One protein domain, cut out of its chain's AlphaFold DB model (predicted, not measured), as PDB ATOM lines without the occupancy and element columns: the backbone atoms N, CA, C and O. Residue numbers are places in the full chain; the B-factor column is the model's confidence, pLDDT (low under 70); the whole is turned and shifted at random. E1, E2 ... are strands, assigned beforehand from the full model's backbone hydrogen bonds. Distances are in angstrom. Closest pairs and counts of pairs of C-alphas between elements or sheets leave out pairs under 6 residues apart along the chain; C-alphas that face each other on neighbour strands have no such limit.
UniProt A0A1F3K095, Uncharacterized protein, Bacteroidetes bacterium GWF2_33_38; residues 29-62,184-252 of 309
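Overview. This is residues 29 to 62 and 184 to 252 of the 309 residues of an uncharacterized protein of Bacteroidetes bacterium GWF2_33_38 (UniProt A0A1F3K095). A strongly twisted sheet of six strands, E3 E2 E5 E6 E8 E9 in order, has two strands, E1 and E7, over part of one face: a lopsided sandwich, two sheets partly face to face, their strands crossed at 50 degrees. E4 sits at the side by E3 and E1 and pairs with no named strand. The 103 printed residues hold nine named strands, E1 to E9 along the chain, and no named helix; the class is all strand. The large sheet is mixed, the small one parallel. The whole is compact, with a radius of gyration of the C-alphas of 13.7 A and spans of 41 by 32 by 23 A.

Arrangement. Start at E1, residues 29 to 36, parallel neighbour of E7, residues 221 to 227; N 223 and O 31 are 2.8 A apart. Next comes the antiparallel hairpin of E2, residues 43 to 48, and edge strand E3, residues 53 to 58, with N 46 and O 55 at 2.8 A. In E4, residues 189 to 194, the C-alpha of Ala 190 is 6.8 A from that of Ile 57, the closest pair to E3. E5, residues 200 to 206, is antiparallel to E2, N 203 to O 45 being 2.8 A, and forms a hairpin with E6, residues 209 to 215, N 202 to O 213 being 2.8 A. Between E6 and E7 the closest C-alphas are His 209 and Phe 227, 6.0 A. E8, residues 239 to 243, is parallel to E6, N 212 to O 240 being 2.8 A, and forms a hairpin with edge strand E9, residues 246 to 249, N 241 to O 248 being 2.9 A.

Along the chain. Find C-alpha 29 at (-4.935, -0.723, 37.420); E1 runs 23.4 A from there. E5 spans 19.3 A, E6 19.6 A and E7 18.7 A. E9 ends at C-alpha 249, (-10.269, 22.333, 52.597).

Size, cuts and confidence. Residues 63 to 183 are not printed; C-alphas 62 and 184 are 13.8 A apart. The link E7 to E8 is long, 11 residues. Residues 184 to 191 have pLDDT under 70.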
ATOM      1  N   GLU A  29      -5.696  -0.635  36.180       84.88
ATOM      2  CA  GLU A  29      -4.935  -0.723  37.420       84.88
ATOM      3  C   GLU A  29      -4.626   0.683  37.925       84.88
ATOM      4  O   GLU A  29      -3.971   1.470  37.238       84.88
ATOM      5  N   ILE A  30      -5.100   0.995  39.127       91.88
ATOM      6  CA  ILE A  30      -4.796   2.236  39.825       91.88
ATOM      7  C   ILE A  30      -3.876   1.915  40.999       91.88
ATOM      8  O   ILE A  30      -4.242   1.159  41.901       91.88
ATOM      9  N   THR A  31      -2.676   2.485  40.975       90.75
ATOM     10  CA  THR A  31      -1.710   2.410  42.078       90.75
ATOM     11  C   THR A  31      -1.639   3.740  42.809       90.75
ATOM     12  O   THR A  31      -2.051   4.771  42.275       90.75
ATOM     13  N   PHE A  32      -1.106   3.730  44.028       94.25
ATOM     14  CA  PHE A  32      -1.071   4.912  44.884       94.25
ATOM     15  C   PHE A  32       0.351   5.232  45.313       94.25
ATOM     16  O   PHE A  32       1.118   4.340  45.673       94.25
ATOM     17  N   ASN A  33       0.676   6.518  45.305       93.94
ATOM     18  CA  ASN A  33       1.936   7.030  45.812       93.94
ATOM     19  C   ASN A  33       1.704   8.323  46.604       93.94
ATOM     20  O   ASN A  33       0.752   9.057  46.340       93.94
ATOM     21  N   GLY A  34       2.559   8.587  47.591       95.19
ATOM     22  CA  GLY A  34       2.505   9.790  48.418       95.19
ATOM     23  C   GLY A  34       3.635  10.755  48.073       95.19
ATOM     24  O   GLY A  34       4.753  10.331  47.785       95.19
ATOM     25  N   ILE A  35       3.365  12.055  48.139       95.62
ATOM     26  CA  ILE A  35       4.381  13.117  48.160       95.62
ATOM     27  C   ILE A  35       4.008  14.184  49.201       95.62
ATOM     28  O   ILE A  35       2.892  14.201  49.718       95.62
ATOM     29  N   GLY A  36       4.921  15.123  49.463       94.38
ATOM     30  CA  GLY A  36       4.701  16.208  50.422       94.38
ATOM     31  C   GLY A  36       5.080  15.786  51.840       94.38
ATOM     32  O   GLY A  36       6.171  15.260  52.045       94.38
ATOM     33  N   GLU A  37       4.185  16.011  52.801       93.94
ATOM     34  CA  GLU A  37       4.393  15.698  54.228       93.94
ATOM     35  C   GLU A  37       4.489  14.187  54.512       93.94
ATOM     36  O   GLU A  37       4.993  13.769  55.552       93.94
ATOM     37  N   SER A  38       4.028  13.345  53.583       92.38
ATOM     38  CA  SER A  38       4.229  11.898  53.631       92.38
ATOM     39  C   SER A  38       4.514  11.353  52.239       92.38
ATOM     40  O   SER A  38       3.851  11.707  51.269       92.38
ATOM     41  N   VAL A  39       5.482  10.443  52.145       92.06
ATOM     42  CA  VAL A  39       5.780   9.699  50.908       92.06
ATOM     43  C   VAL A  39       5.096   8.332  50.861       92.06
ATOM     44  O   VAL A  39       5.182   7.617  49.869       92.06
ATOM     45  N   THR A  40       4.419   7.950  51.941       88.75
ATOM     46  CA  THR A  40       3.662   6.701  52.035       88.75
ATOM     47  C   THR A  40       2.175   6.990  52.100       88.75
ATOM     48  O   THR A  40       1.756   8.006  52.653       88.75
ATOM     49  N   VAL A  41       1.381   6.061  51.577       90.44
ATOM     50  CA  VAL A  41      -0.077   6.058  51.694       90.44
ATOM     51  C   VAL A  41      -0.449   4.890  52.603       90.44
ATOM     52  O   VAL A  41      -0.055   3.755  52.339       90.44
ATOM     53  N   ASP A  42      -1.177   5.155  53.684       83.75
ATOM     54  CA  ASP A  42      -1.604   4.114  54.622       83.75
ATOM     55  C   ASP A  42      -2.843   3.395  54.093       83.75
ATOM     56  O   ASP A  42      -2.895   2.165  54.033       83.75
ATOM     57  N   SER A  43      -3.836   4.172  53.668       88.00
ATOM     58  CA  SER A  43      -5.067   3.661  53.078       88.00
ATOM     59  C   SER A  43      -5.647   4.630  52.057       88.00
ATOM     60  O   SER A  43      -5.351   5.827  52.064       88.00
ATOM     61  N   VAL A  44      -6.496   4.101  51.182       92.00
ATOM     62  CA  VAL A  44      -7.287   4.876  50.231       92.00
ATOM     63  C   VAL A  44      -8.745   4.469  50.373       92.00
ATOM     64  O   VAL A  44      -9.079   3.292  50.244       92.00
ATOM     65  N   TYR A  45      -9.610   5.439  50.650       90.12
ATOM     66  CA  TYR A  45     -11.054   5.269  50.533       90.12
ATOM     67  C   TYR A  45     -11.478   5.647  49.117       90.12
ATOM     68  O   TYR A  45     -11.142   6.729  48.640       90.12
ATOM     69  N   VAL A  46     -12.151   4.735  48.428       90.38
ATOM     70  CA  VAL A  46     -12.500   4.832  47.011       90.38
ATOM     71  C   VAL A  46     -14.017   4.822  46.914       90.38
ATOM     72  O   VAL A  46     -14.647   3.835  47.281       90.38
ATOM     73  N   GLU A  47     -14.599   5.888  46.384       90.69
ATOM     74  CA  GLU A  47     -16.037   6.006  46.140       90.69
ATOM     75  C   GLU A  47     -16.268   6.122  44.630       90.69
ATOM     76  O   GLU A  47     -15.741   7.035  43.991       90.69
ATOM     77  N   ASN A  48     -17.067   5.233  44.040       86.12
ATOM     78  CA  ASN A  48     -17.639   5.445  42.715       86.12
ATOM     79  C   ASN A  48     -18.948   6.218  42.879       86.12
ATOM     80  O   ASN A  48     -19.989   5.651  43.213       86.12
ATOM     81  N   LEU A  49     -18.895   7.524  42.628       84.56
ATOM     82  CA  LEU A  49     -20.029   8.427  42.820       84.56
ATOM     83  C   LEU A  49     -21.132   8.229  41.778       84.56
ATOM     84  O   LEU A  49     -22.271   8.625  42.008       84.56
ATOM     85  N   THR A  50     -20.812   7.639  40.624       80.75
ATOM     86  CA  THR A  50     -21.797   7.370  39.569       80.75
ATOM     87  C   THR A  50     -22.650   6.149  39.903       80.75
ATOM     88  O   THR A  50     -23.843   6.137  39.613       80.75
ATOM     89  N   GLN A  51     -22.054   5.149  40.551       74.19
ATOM     90  CA  GLN A  51     -22.717   3.889  40.902       74.19
ATOM     91  C   GLN A  51     -23.118   3.793  42.378       74.19
ATOM     92  O   GLN A  51     -23.821   2.861  42.758       74.19
ATOM     93  N   ASN A  52     -22.684   4.750  43.203       76.81
ATOM     94  CA  ASN A  52     -22.908   4.777  44.646       76.81
ATOM     95  C   ASN A  52     -22.398   3.506  45.352       76.81
ATOM     96  O   ASN A  52     -23.097   2.899  46.163       76.81
ATOM     97  N   ILE A  53     -21.178   3.094  44.999       73.94
ATOM     98  CA  ILE A  53     -20.448   1.999  45.649       73.94
ATOM     99  C   ILE A  53     -19.112   2.510  46.169       73.94
ATOM    100  O   ILE A  53     -18.507   3.404  45.576       73.94
ATOM    101  N   ASP A  54     -18.616   1.906  47.239       78.12
ATOM    102  CA  ASP A  54     -17.370   2.319  47.867       78.12
ATOM    103  C   ASP A  54     -16.554   1.136  48.405       78.12
ATOM    104  O   ASP A  54     -17.032   0.007  48.546       78.12
ATOM    105  N   THR A  55     -15.267   1.382  48.645       78.00
ATOM    106  CA  THR A  55     -14.359   0.425  49.280       78.00
ATOM    107  C   THR A  55     -13.170   1.137  49.923       78.00
ATOM    108  O   THR A  55     -12.815   2.248  49.538       78.00
ATOM    109  N   THR A  56     -12.521   0.497  50.896       79.25
ATOM    110  CA  THR A  56     -11.263   0.979  51.487       79.25
ATOM    111  C   THR A  56     -10.162  -0.037  51.243       79.25
ATOM    112  O   THR A  56     -10.360  -1.231  51.472       79.25
ATOM    113  N   ILE A  57      -8.998   0.438  50.812       78.56
ATOM    114  CA  ILE A  57      -7.852  -0.398  50.439       78.56
ATOM    115  C   ILE A  57      -6.569   0.119  51.088       78.56
ATOM    116  O   ILE A  57      -6.490   1.284  51.479       78.56
ATOM    117  N   SER A  58      -5.557  -0.742  51.217       81.75
ATOM    118  CA  SER A  58      -4.226  -0.320  51.669       81.75
ATOM    119  C   SER A  58      -3.573   0.575  50.620       81.75
ATOM    120  O   SER A  58      -3.719   0.334  49.424       81.75
ATOM    121  N   GLY A  59      -2.791   1.570  51.037       72.81
ATOM    122  CA  GLY A  59      -2.045   2.397  50.085       72.81
ATOM    123  C   GLY A  59      -0.948   1.642  49.323       72.81
ATOM    124  O   GLY A  59      -0.465   2.131  48.308       72.81
ATOM    125  N   ASN A  60      -0.579   0.437  49.774       75.31
ATOM    126  CA  ASN A  60       0.350  -0.449  49.062       75.31
ATOM    127  C   ASN A  60      -0.337  -1.361  48.029       75.31
ATOM    128  O   ASN A  60       0.358  -2.019  47.250       75.31
ATOM    129  N   ASP A  61      -1.668  -1.437  48.050       75.06
ATOM    130  CA  ASP A  61      -2.458  -2.320  47.198       75.06
ATOM    131  C   ASP A  61      -2.764  -1.666  45.845       75.06
ATOM    132  O   ASP A  61      -2.689  -0.446  45.685       75.06
ATOM    133  N   THR A  62      -3.123  -2.487  44.858       75.94
ATOM    134  CA  THR A  62      -3.575  -2.007  43.543       75.94
ATOM    135  C   THR A  62      -5.096  -2.096  43.471       75.94
ATOM    136  O   THR A  62      -5.670  -3.152  43.747       75.94
ATOM    137  N   LYS A 184       0.832  -4.261  56.364       36.41
ATOM    138  CA  LYS A 184       2.216  -4.341  55.884       36.41
ATOM    139  C   LYS A 184       2.496  -5.802  55.537       36.41
ATOM    140  O   LYS A 184       2.614  -6.606  56.453       36.41
ATOM    141  N   SER A 185       2.598  -6.112  54.236       31.77
ATOM    142  CA  SER A 185       3.515  -7.122  53.648       31.77
ATOM    143  C   SER A 185       2.971  -8.036  52.527       31.77
ATOM    144  O   SER A 185       3.675  -8.970  52.150       31.77
ATOM    145  N   ILE A 186       1.815  -7.787  51.906       34.47
ATOM    146  CA  ILE A 186       1.492  -8.397  50.599       34.47
ATOM    147  C   ILE A 186       0.740  -7.344  49.787       34.47
ATOM    148  O   ILE A 186      -0.273  -6.855  50.269       34.47
ATOM    149  N   LYS A 187       1.231  -6.978  48.593       45.50
ATOM    150  CA  LYS A 187       0.436  -6.183  47.643       45.50
ATOM    151  C   LYS A 187      -0.803  -7.001  47.291       45.50
ATOM    152  O   LYS A 187      -0.691  -8.001  46.581       45.50
ATOM    153  N   SER A 188      -1.949  -6.629  47.835       45.94
ATOM    154  CA  SER A 188      -3.234  -7.236  47.525       45.94
ATOM    155  C   SER A 188      -3.899  -6.446  46.392       45.94
ATOM    156  O   SER A 188      -3.610  -5.267  46.186       45.94
ATOM    157  N   THR A 189      -4.731  -7.102  45.584       49.62
ATOM    158  CA  THR A 189      -5.506  -6.431  44.530       49.62
ATOM    159  C   THR A 189      -6.948  -6.327  44.993       49.62
ATOM    160  O   THR A 189      -7.583  -7.351  45.261       49.62
ATOM    161  N   ALA A 190      -7.462  -5.105  45.072       58.09
ATOM    162  CA  ALA A 190      -8.859  -4.829  45.370       58.09
ATOM    163  C   ALA A 190      -9.627  -4.571  44.073       58.09
ATOM    164  O   ALA A 190      -9.094  -3.951  43.161       58.09
ATOM    165  N   TYR A 191     -10.873  -5.031  43.988       65.31
ATOM    166  CA  TYR A 191     -11.682  -4.931  42.772       65.31
ATOM    167  C   TYR A 191     -12.843  -3.964  42.979       65.31
ATOM    168  O   TYR A 191     -13.548  -4.052  43.986       65.31
ATOM    169  N   MET A 192     -13.085  -3.103  41.994       71.75
ATOM    170  CA  MET A 192     -14.251  -2.224  41.937       71.75
ATOM    171  C   MET A 192     -14.880  -2.305  40.548       71.75
ATOM    172  O   MET A 192     -14.171  -2.289  39.544       71.75
ATOM    173  N   GLN A 193     -16.207  -2.417  40.483       73.56
ATOM    174  CA  GLN A 193     -16.905  -2.319  39.205       73.56
ATOM    175  C   GLN A 193     -16.843  -0.872  38.710       73.56
ATOM    176  O   GLN A 193     -16.950   0.072  39.492       73.56
ATOM    177  N   TYR A 194     -16.586  -0.705  37.419       75.62
ATOM    178  CA  TYR A 194     -16.368   0.598  36.817       75.62
ATOM    179  C   TYR A 194     -16.912   0.595  35.395       75.62
ATOM    180  O   TYR A 194     -16.568  -0.266  34.593       75.62
ATOM    181  N   ASN A 195     -17.743   1.570  35.061       76.31
ATOM    182  CA  ASN A 195     -18.111   1.851  33.684       76.31
ATOM    183  C   ASN A 195     -17.267   3.018  33.175       76.31
ATOM    184  O   ASN A 195     -16.971   3.961  33.910       76.31
ATOM    185  N   ASN A 196     -16.883   2.979  31.899       78.12
ATOM    186  CA  ASN A 196     -16.103   4.063  31.309       78.12
ATOM    187  C   ASN A 196     -16.821   5.408  31.475       78.12
ATOM    188  O   ASN A 196     -17.899   5.617  30.921       78.12
ATOM    189  N   GLY A 197     -16.181   6.327  32.203       77.50
ATOM    190  CA  GLY A 197     -16.701   7.665  32.475       77.50
ATOM    191  C   GLY A 197     -17.281   7.858  33.877       77.50
ATOM    192  O   GLY A 197     -17.607   9.007  34.213       77.50
ATOM    193  N   ASP A 198     -17.360   6.796  34.685       85.75
ATOM    194  CA  ASP A 198     -17.721   6.895  36.097       85.75
ATOM    195  C   ASP A 198     -16.760   7.822  36.841       85.75
ATOM    196  O   ASP A 198     -15.553   7.875  36.583       85.75
ATOM    197  N   LEU A 199     -17.316   8.589  37.774       92.38
ATOM    198  CA  LEU A 199     -16.555   9.524  38.584       92.38
ATOM    199  C   LEU A 199     -16.135   8.858  39.893       92.38
ATOM    200  O   LEU A 199     -16.979   8.561  40.737       92.38
ATOM    201  N   LEU A 200     -14.828   8.688  40.073       95.19
ATOM    202  CA  LEU A 200     -14.257   8.206  41.322       95.19
ATOM    203  C   LEU A 200     -13.809   9.377  42.199       95.19
ATOM    204  O   LEU A 200     -13.182  10.325  41.717       95.19
ATOM    205  N   LYS A 201     -14.096   9.279  43.495       96.75
ATOM    206  CA  LYS A 201     -13.523  10.107  44.555       96.75
ATOM    207  C   LYS A 201     -12.590   9.235  45.380       96.75
ATOM    208  O   LYS A 201     -13.018   8.253  45.979       96.75
ATOM    209  N   LEU A 202     -11.311   9.585  45.390       97.06
ATOM    210  CA  LEU A 202     -10.294   8.898  46.173       97.06
ATOM    211  C   LEU A 202      -9.860   9.773  47.335       97.06
ATOM    212  O   LEU A 202      -9.377  10.880  47.118       97.06
ATOM    213  N   THR A 203      -9.963   9.257  48.551       97.25
ATOM    214  CA  THR A 203      -9.419   9.891  49.752       97.25
ATOM    215  C   THR A 203      -8.205   9.098  50.209       97.25
ATOM    216  O   THR A 203      -8.340   8.047  50.836       97.25
ATOM    217  N   GLY A 204      -7.012   9.585  49.875       96.31
ATOM    218  CA  GLY A 204      -5.760   9.035  50.380       96.31
ATOM    219  C   GLY A 204      -5.526   9.499  51.812       96.31
ATOM    220  O   GLY A 204      -5.726  10.676  52.120       96.31
ATOM    221  N   LYS A 205      -5.093   8.587  52.681       94.19
ATOM    222  CA  LYS A 205      -4.742   8.867  54.074       94.19
ATOM    223  C   LYS A 205      -3.286   8.501  54.342       94.19
ATOM    224  O   LYS A 205      -2.838   7.424  53.949       94.19
ATOM    225  N   ALA A 206      -2.582   9.374  55.053       93.69
ATOM    226  CA  ALA A 206      -1.256   9.108  55.596       93.69
ATOM    227  C   ALA A 206      -1.115   9.770  56.970       93.69
ATOM    228  O   ALA A 206      -1.131  10.999  57.077       93.69
ATOM    229  N   ASP A 207      -0.999   8.956  58.016       90.19
ATOM    230  CA  ASP A 207      -1.080   9.383  59.410       90.19
ATOM    231  C   ASP A 207      -2.346  10.235  59.661       90.19
ATOM    232  O   ASP A 207      -3.473   9.735  59.546       90.19
ATOM    233  N   ASN A 208      -2.177  11.528  59.954       90.12
ATOM    234  CA  ASN A 208      -3.268  12.475  60.190       90.12
ATOM    235  C   ASN A 208      -3.678  13.281  58.945       90.12
ATOM    236  O   ASN A 208      -4.637  14.049  58.998       90.12
ATOM    237  N   HIS A 209      -2.996  13.092  57.816       93.50
ATOM    238  CA  HIS A 209      -3.264  13.801  56.569       93.50
ATOM    239  C   HIS A 209      -4.305  13.064  55.729       93.50
ATOM    240  O   HIS A 209      -4.269  11.835  55.612       93.50
ATOM    241  N   ARG A 210      -5.207  13.822  55.099       96.94
ATOM    242  CA  ARG A 210      -6.160  13.305  54.114       96.94
ATOM    243  C   ARG A 210      -6.142  14.182  52.870       96.94
ATOM    244  O   ARG A 210      -6.309  15.392  52.974       96.94
ATOM    245  N   THR A 211      -5.980  13.573  51.702       98.00
ATOM    246  CA  THR A 211      -6.014  14.276  50.413       98.00
ATOM    247  C   THR A 211      -7.032  13.617  49.498       98.00
ATOM    248  O   THR A 211      -6.999  12.404  49.294       98.00
ATOM    249  N   ILE A 212      -7.930  14.424  48.941       97.94
ATOM    250  CA  ILE A 212      -9.010  13.990  48.062       97.94
ATOM    251  C   ILE A 212      -8.654  14.306  46.612       97.94
ATOM    252  O   ILE A 212      -8.317  15.444  46.274       97.94
ATOM    253  N   ILE A 213      -8.776  13.297  45.753       97.19
ATOM    254  CA  ILE A 213      -8.590  13.389  44.306       97.19
ATOM    255  C   ILE A 213      -9.846  12.861  43.620       97.19
ATOM    256  O   ILE A 213     -10.316  11.763  43.912       97.19
ATOM    257  N   MET A 214     -10.363  13.639  42.675       95.56
ATOM    258  CA  MET A 214     -11.447  13.229  41.785       95.56
ATOM    259  C   MET A 214     -10.852  12.761  40.463       95.56
ATOM    260  O   MET A 214     -10.022  13.465  39.888       95.56
ATOM    261  N   LEU A 215     -11.273  11.605  39.951       93.44
ATOM    262  CA  LEU A 215     -10.743  11.090  38.690       93.44
ATOM    263  C   LEU A 215     -11.760  10.259  37.905       93.44
ATOM    264  O   LEU A 215     -12.649   9.625  38.467       93.44
ATOM    265  N   LYS A 216     -11.608  10.277  36.579       93.44
ATOM    266  CA  LYS A 216     -12.354   9.455  35.618       93.44
ATOM    267  C   LYS A 216     -11.358   8.595  34.836       93.44
ATOM    268  O   LYS A 216     -10.842   9.062  33.820       93.44
ATOM    269  N   PRO A 217     -11.010   7.399  35.336       90.50
ATOM    270  CA  PRO A 217     -10.048   6.507  34.694       90.50
ATOM    271  C   PRO A 217     -10.391   6.217  33.229       90.50
ATOM    272  O   PRO A 217     -11.508   5.809  32.913       90.50
ATOM    273  N   LEU A 218      -9.414   6.388  32.337       84.69
ATOM    274  CA  LEU A 218      -9.492   5.948  30.933       84.69
ATOM    275  C   LEU A 218      -8.421   4.901  30.587       84.69
ATOM    276  O   LEU A 218      -8.465   4.294  29.519       84.69
ATOM    277  N   GLN A 219      -7.452   4.715  31.483       83.88
ATOM    278  CA  GLN A 219      -6.347   3.768  31.397       83.88
ATOM    279  C   GLN A 219      -5.800   3.497  32.807       83.88
ATOM    280  O   GLN A 219      -6.100   4.246  33.742       83.88
ATOM    281  N   SER A 220      -4.968   2.464  32.949       86.44
ATOM    282  CA  SER A 220      -4.176   2.250  34.165       86.44
ATOM    283  C   SER A 220      -3.281   3.460  34.442       86.44
ATOM    284  O   SER A 220      -2.678   4.015  33.521       86.44
ATOM    285  N   GLN A 221      -3.197   3.878  35.702       90.50
ATOM    286  CA  GLN A 221      -2.440   5.065  36.095       90.50
ATOM    287  C   GLN A 221      -2.002   5.004  37.557       90.50
ATOM    288  O   GLN A 221      -2.643   4.379  38.399       90.50
ATOM    289  N   GLU A 222      -0.932   5.725  37.868       94.94
ATOM    290  CA  GLU A 222      -0.548   6.003  39.246       94.94
ATOM    291  C   GLU A 222      -1.259   7.270  39.733       94.94
ATOM    292  O   GLU A 222      -1.222   8.312  39.078       94.94
ATOM    293  N   THR A 223      -1.908   7.184  40.891       96.00
ATOM    294  CA  THR A 223      -2.487   8.332  41.588       96.00
ATOM    295  C   THR A 223      -1.524   8.802  42.671       96.00
ATOM    296  O   THR A 223      -1.175   8.044  43.576       96.00
ATOM    297  N   ILE A 224      -1.126  10.071  42.601       96.44
ATOM    298  CA  ILE A 224      -0.199  10.681  43.554       96.44
ATOM    299  C   ILE A 224      -0.977  11.576  44.520       96.44
ATOM    300  O   ILE A 224      -1.515  12.608  44.119       96.44
ATOM    301  N   PHE A 225      -1.001  11.212  45.800       97.19
ATOM    302  CA  PHE A 225      -1.540  12.051  46.869       97.19
ATOM    303  C   PHE A 225      -0.452  12.989  47.387       97.19
ATOM    304  O   PHE A 225       0.547  12.546  47.951       97.19
ATOM    305  N   ASN A 226      -0.643  14.294  47.211       96.69
ATOM    306  CA  ASN A 226       0.223  15.300  47.814       96.69
ATOM    307  C   ASN A 226      -0.339  15.697  49.181       96.69
ATOM    308  O   ASN A 226      -1.295  16.470  49.284       96.69
ATOM    309  N   PHE A 227       0.236  15.100  50.221       96.75
ATOM    310  CA  PHE A 227      -0.172  15.308  51.597       96.75
ATOM    311  C   PHE A 227       0.358  16.641  52.113       96.75
ATOM    312  O   PHE A 227       1.550  16.942  52.014       96.75
ATOM    313  N   LYS A 228      -0.539  17.424  52.711       94.88
ATOM    314  CA  LYS A 228      -0.214  18.645  53.450       94.88
ATOM    315  C   LYS A 228      -0.990  18.676  54.751       94.88
ATOM    316  O   LYS A 228      -2.121  18.197  54.818       94.88
ATOM    317  N   THR A 229      -0.391  19.266  55.775       93.88
ATOM    318  CA  THR A 229      -1.074  19.512  57.039       93.88
ATOM    319  C   THR A 229      -2.119  20.609  56.868       93.88
ATOM    320  O   THR A 229      -1.808  21.725  56.461       93.88
ATOM    321  N   CYS A 230      -3.362  20.287  57.214       92.75
ATOM    322  CA  CYS A 230      -4.443  21.242  57.407       92.75
ATOM    323  C   CYS A 230      -5.034  20.941  58.778       92.75
ATOM    324  O   CYS A 230      -5.777  19.975  58.934       92.75
ATOM    325  N   ARG A 231      -4.602  21.697  59.788       93.19
ATOM    326  CA  ARG A 231      -4.929  21.450  61.191       93.19
ATOM    327  C   ARG A 231      -5.356  22.747  61.858       93.19
ATOM    328  O   ARG A 231      -4.687  23.760  61.664       93.19
ATOM    329  N   ASP A 232      -6.424  22.699  62.644       89.62
ATOM    330  CA  ASP A 232      -6.890  23.843  63.431       89.62
ATOM    331  C   ASP A 232      -6.257  23.915  64.835       89.62
ATOM    332  O   ASP A 232      -5.355  23.144  65.190       89.62
ATOM    333  N   ASN A 233      -6.732  24.869  65.640       85.81
ATOM    334  CA  ASN A 233      -6.275  25.095  67.011       85.81
ATOM    335  C   ASN A 233      -6.664  23.968  67.982       85.81
ATOM    336  O   ASN A 233      -5.965  23.776  68.978       85.81
ATOM    337  N   ASP A 234      -7.706  23.195  67.672       86.88
ATOM    338  CA  ASP A 234      -8.168  22.057  68.476       86.88
ATOM    339  C   ASP A 234      -7.477  20.745  68.060       86.88
ATOM    340  O   ASP A 234      -7.800  19.662  68.545       86.88
ATOM    341  N   SER A 235      -6.458  20.837  67.195       89.38
ATOM    342  CA  SER A 235      -5.712  19.707  66.634       89.38
ATOM    343  C   SER A 235      -6.543  18.779  65.739       89.38
ATOM    344  O   SER A 235      -6.118  17.652  65.462       89.38
ATOM    345  N   ILE A 236      -7.681  19.254  65.231       88.56
ATOM    346  CA  ILE A 236      -8.482  18.542  64.235       88.56
ATOM    347  C   ILE A 236      -7.798  18.716  62.881       88.56
ATOM    348  O   ILE A 236      -7.463  19.827  62.471       88.56
ATOM    349  N   ASN A 237      -7.555  17.598  62.194       92.12
ATOM    350  CA  ASN A 237      -6.959  17.595  60.862       92.12
ATOM    351  C   ASN A 237      -8.051  17.411  59.818       92.12
ATOM    352  O   ASN A 237      -8.829  16.458  59.927       92.12
ATOM    353  N   TYR A 238      -8.053  18.263  58.799       94.19
ATOM    354  CA  TYR A 238      -9.053  18.280  57.743       94.19
ATOM    355  C   TYR A 238      -8.511  17.688  56.446       94.19
ATOM    356  O   TYR A 238      -7.325  17.813  56.123       94.19
ATOM    357  N   ALA A 239      -9.393  17.047  55.686       95.62
ATOM    358  CA  ALA A 239      -9.083  16.639  54.330       95.62
ATOM    359  C   ALA A 239      -8.930  17.856  53.420       95.62
ATOM    360  O   ALA A 239      -9.629  18.861  53.558       95.62
ATOM    361  N   ILE A 240      -8.030  17.735  52.452       96.44
ATOM    362  CA  ILE A 240      -7.755  18.781  51.470       96.44
ATOM    363  C   ILE A 240      -7.891  18.256  50.049       96.44
ATOM    364  O   ILE A 240      -7.768  17.060  49.794       96.44
ATOM    365  N   THR A 241      -8.070  19.158  49.098       96.25
ATOM    366  CA  THR A 241      -7.984  18.859  47.669       96.25
ATOM    367  C   THR A 241      -7.270  19.989  46.938       96.25
ATOM    368  O   THR A 241      -7.292  21.140  47.381       96.25
ATOM    369  N   GLN A 242      -6.602  19.670  45.833       94.06
ATOM    370  CA  GLN A 242      -5.951  20.664  44.990       94.06
ATOM    371  C   GLN A 242      -6.836  20.959  43.778       94.06
ATOM    372  O   GLN A 242      -7.199  20.049  43.035       94.06
ATOM    373  N   ILE A 243      -7.161  22.234  43.562       89.75
ATOM    374  CA  ILE A 243      -7.919  22.696  42.393       89.75
ATOM    375  C   ILE A 243      -7.102  23.799  41.725       89.75
ATOM    376  O   ILE A 243      -6.893  24.871  42.299       89.75
ATOM    377  N   GLY A 244      -6.609  23.516  40.516       90.19
ATOM    378  CA  GLY A 244      -5.580  24.336  39.876       90.19
ATOM    379  C   GLY A 244      -4.308  24.369  40.729       90.19
ATOM    380  O   GLY A 244      -3.841  23.336  41.207       90.19
ATOM    381  N   ASP A 245      -3.784  25.565  40.979       88.62
ATOM    382  CA  ASP A 245      -2.553  25.756  41.760       88.62
ATOM    383  C   ASP A 245      -2.807  25.995  43.258       88.62
ATOM    384  O   ASP A 245      -1.885  26.317  44.007       88.62
ATOM    385  N   ARG A 246      -4.062  25.864  43.716       91.00
ATOM    386  CA  ARG A 246      -4.466  26.177  45.092       91.00
ATOM    387  C   ARG A 246      -4.967  24.953  45.846       91.00
ATOM    388  O   ARG A 246      -5.532  24.024  45.267       91.00
ATOM    389  N   TRP A 247      -4.784  25.008  47.159       92.62
ATOM    390  CA  TRP A 247      -5.250  24.011  48.112       92.62
ATOM    391  C   TRP A 247      -6.531  24.482  48.775       92.62
ATOM    392  O   TRP A 247      -6.620  25.626  49.216       92.62
ATOM    393  N   TRP A 248      -7.500  23.582  48.851       93.62
ATOM    394  CA  TRP A 248      -8.806  23.823  49.439       93.62
ATOM    395  C   TRP A 248      -9.056  22.808  50.542       93.62
ATOM    396  O   TRP A 248      -8.712  21.633  50.392       93.62
ATOM    397  N   MET A 249      -9.681  23.251  51.629       93.50
ATOM    398  CA  MET A 249     -10.269  22.333  52.597       93.50
ATOM    399  C   MET A 249     -11.460  21.635  51.937       93.50
ATOM    400  O   MET A 249     -12.248  22.268  51.235       93.50
ATOM    401  N   ALA A 250     -11.558  20.325  52.120       93.88
ATOM    402  CA  ALA A 250     -12.564  19.475  51.491       93.88
ATOM    403  C   ALA A 250     -13.591  18.923  52.498       93.88
ATOM    404  O   ALA A 250     -14.397  18.059  52.163       93.88
ATOM    405  N   GLU A 251     -13.550  19.426  53.729       91.00
ATOM    406  CA  GLU A 251     -14.465  19.134  54.831       91.00
ATOM    407  C   GLU A 251     -14.964  20.466  55.417       91.00
ATOM    408  O   GLU A 251     -14.371  21.516  55.162       91.00
ATOM    409  N   ASN A 252     -16.052  20.440  56.188       92.56
ATOM    410  CA  ASN A 252     -16.552  21.636  56.868       92.56
ATOM    411  C   ASN A 252     -15.730  21.913  58.136       92.56
ATOM    412  O   ASN A 252     -15.352  20.984  58.849       92.56
TER     413      ASN A 252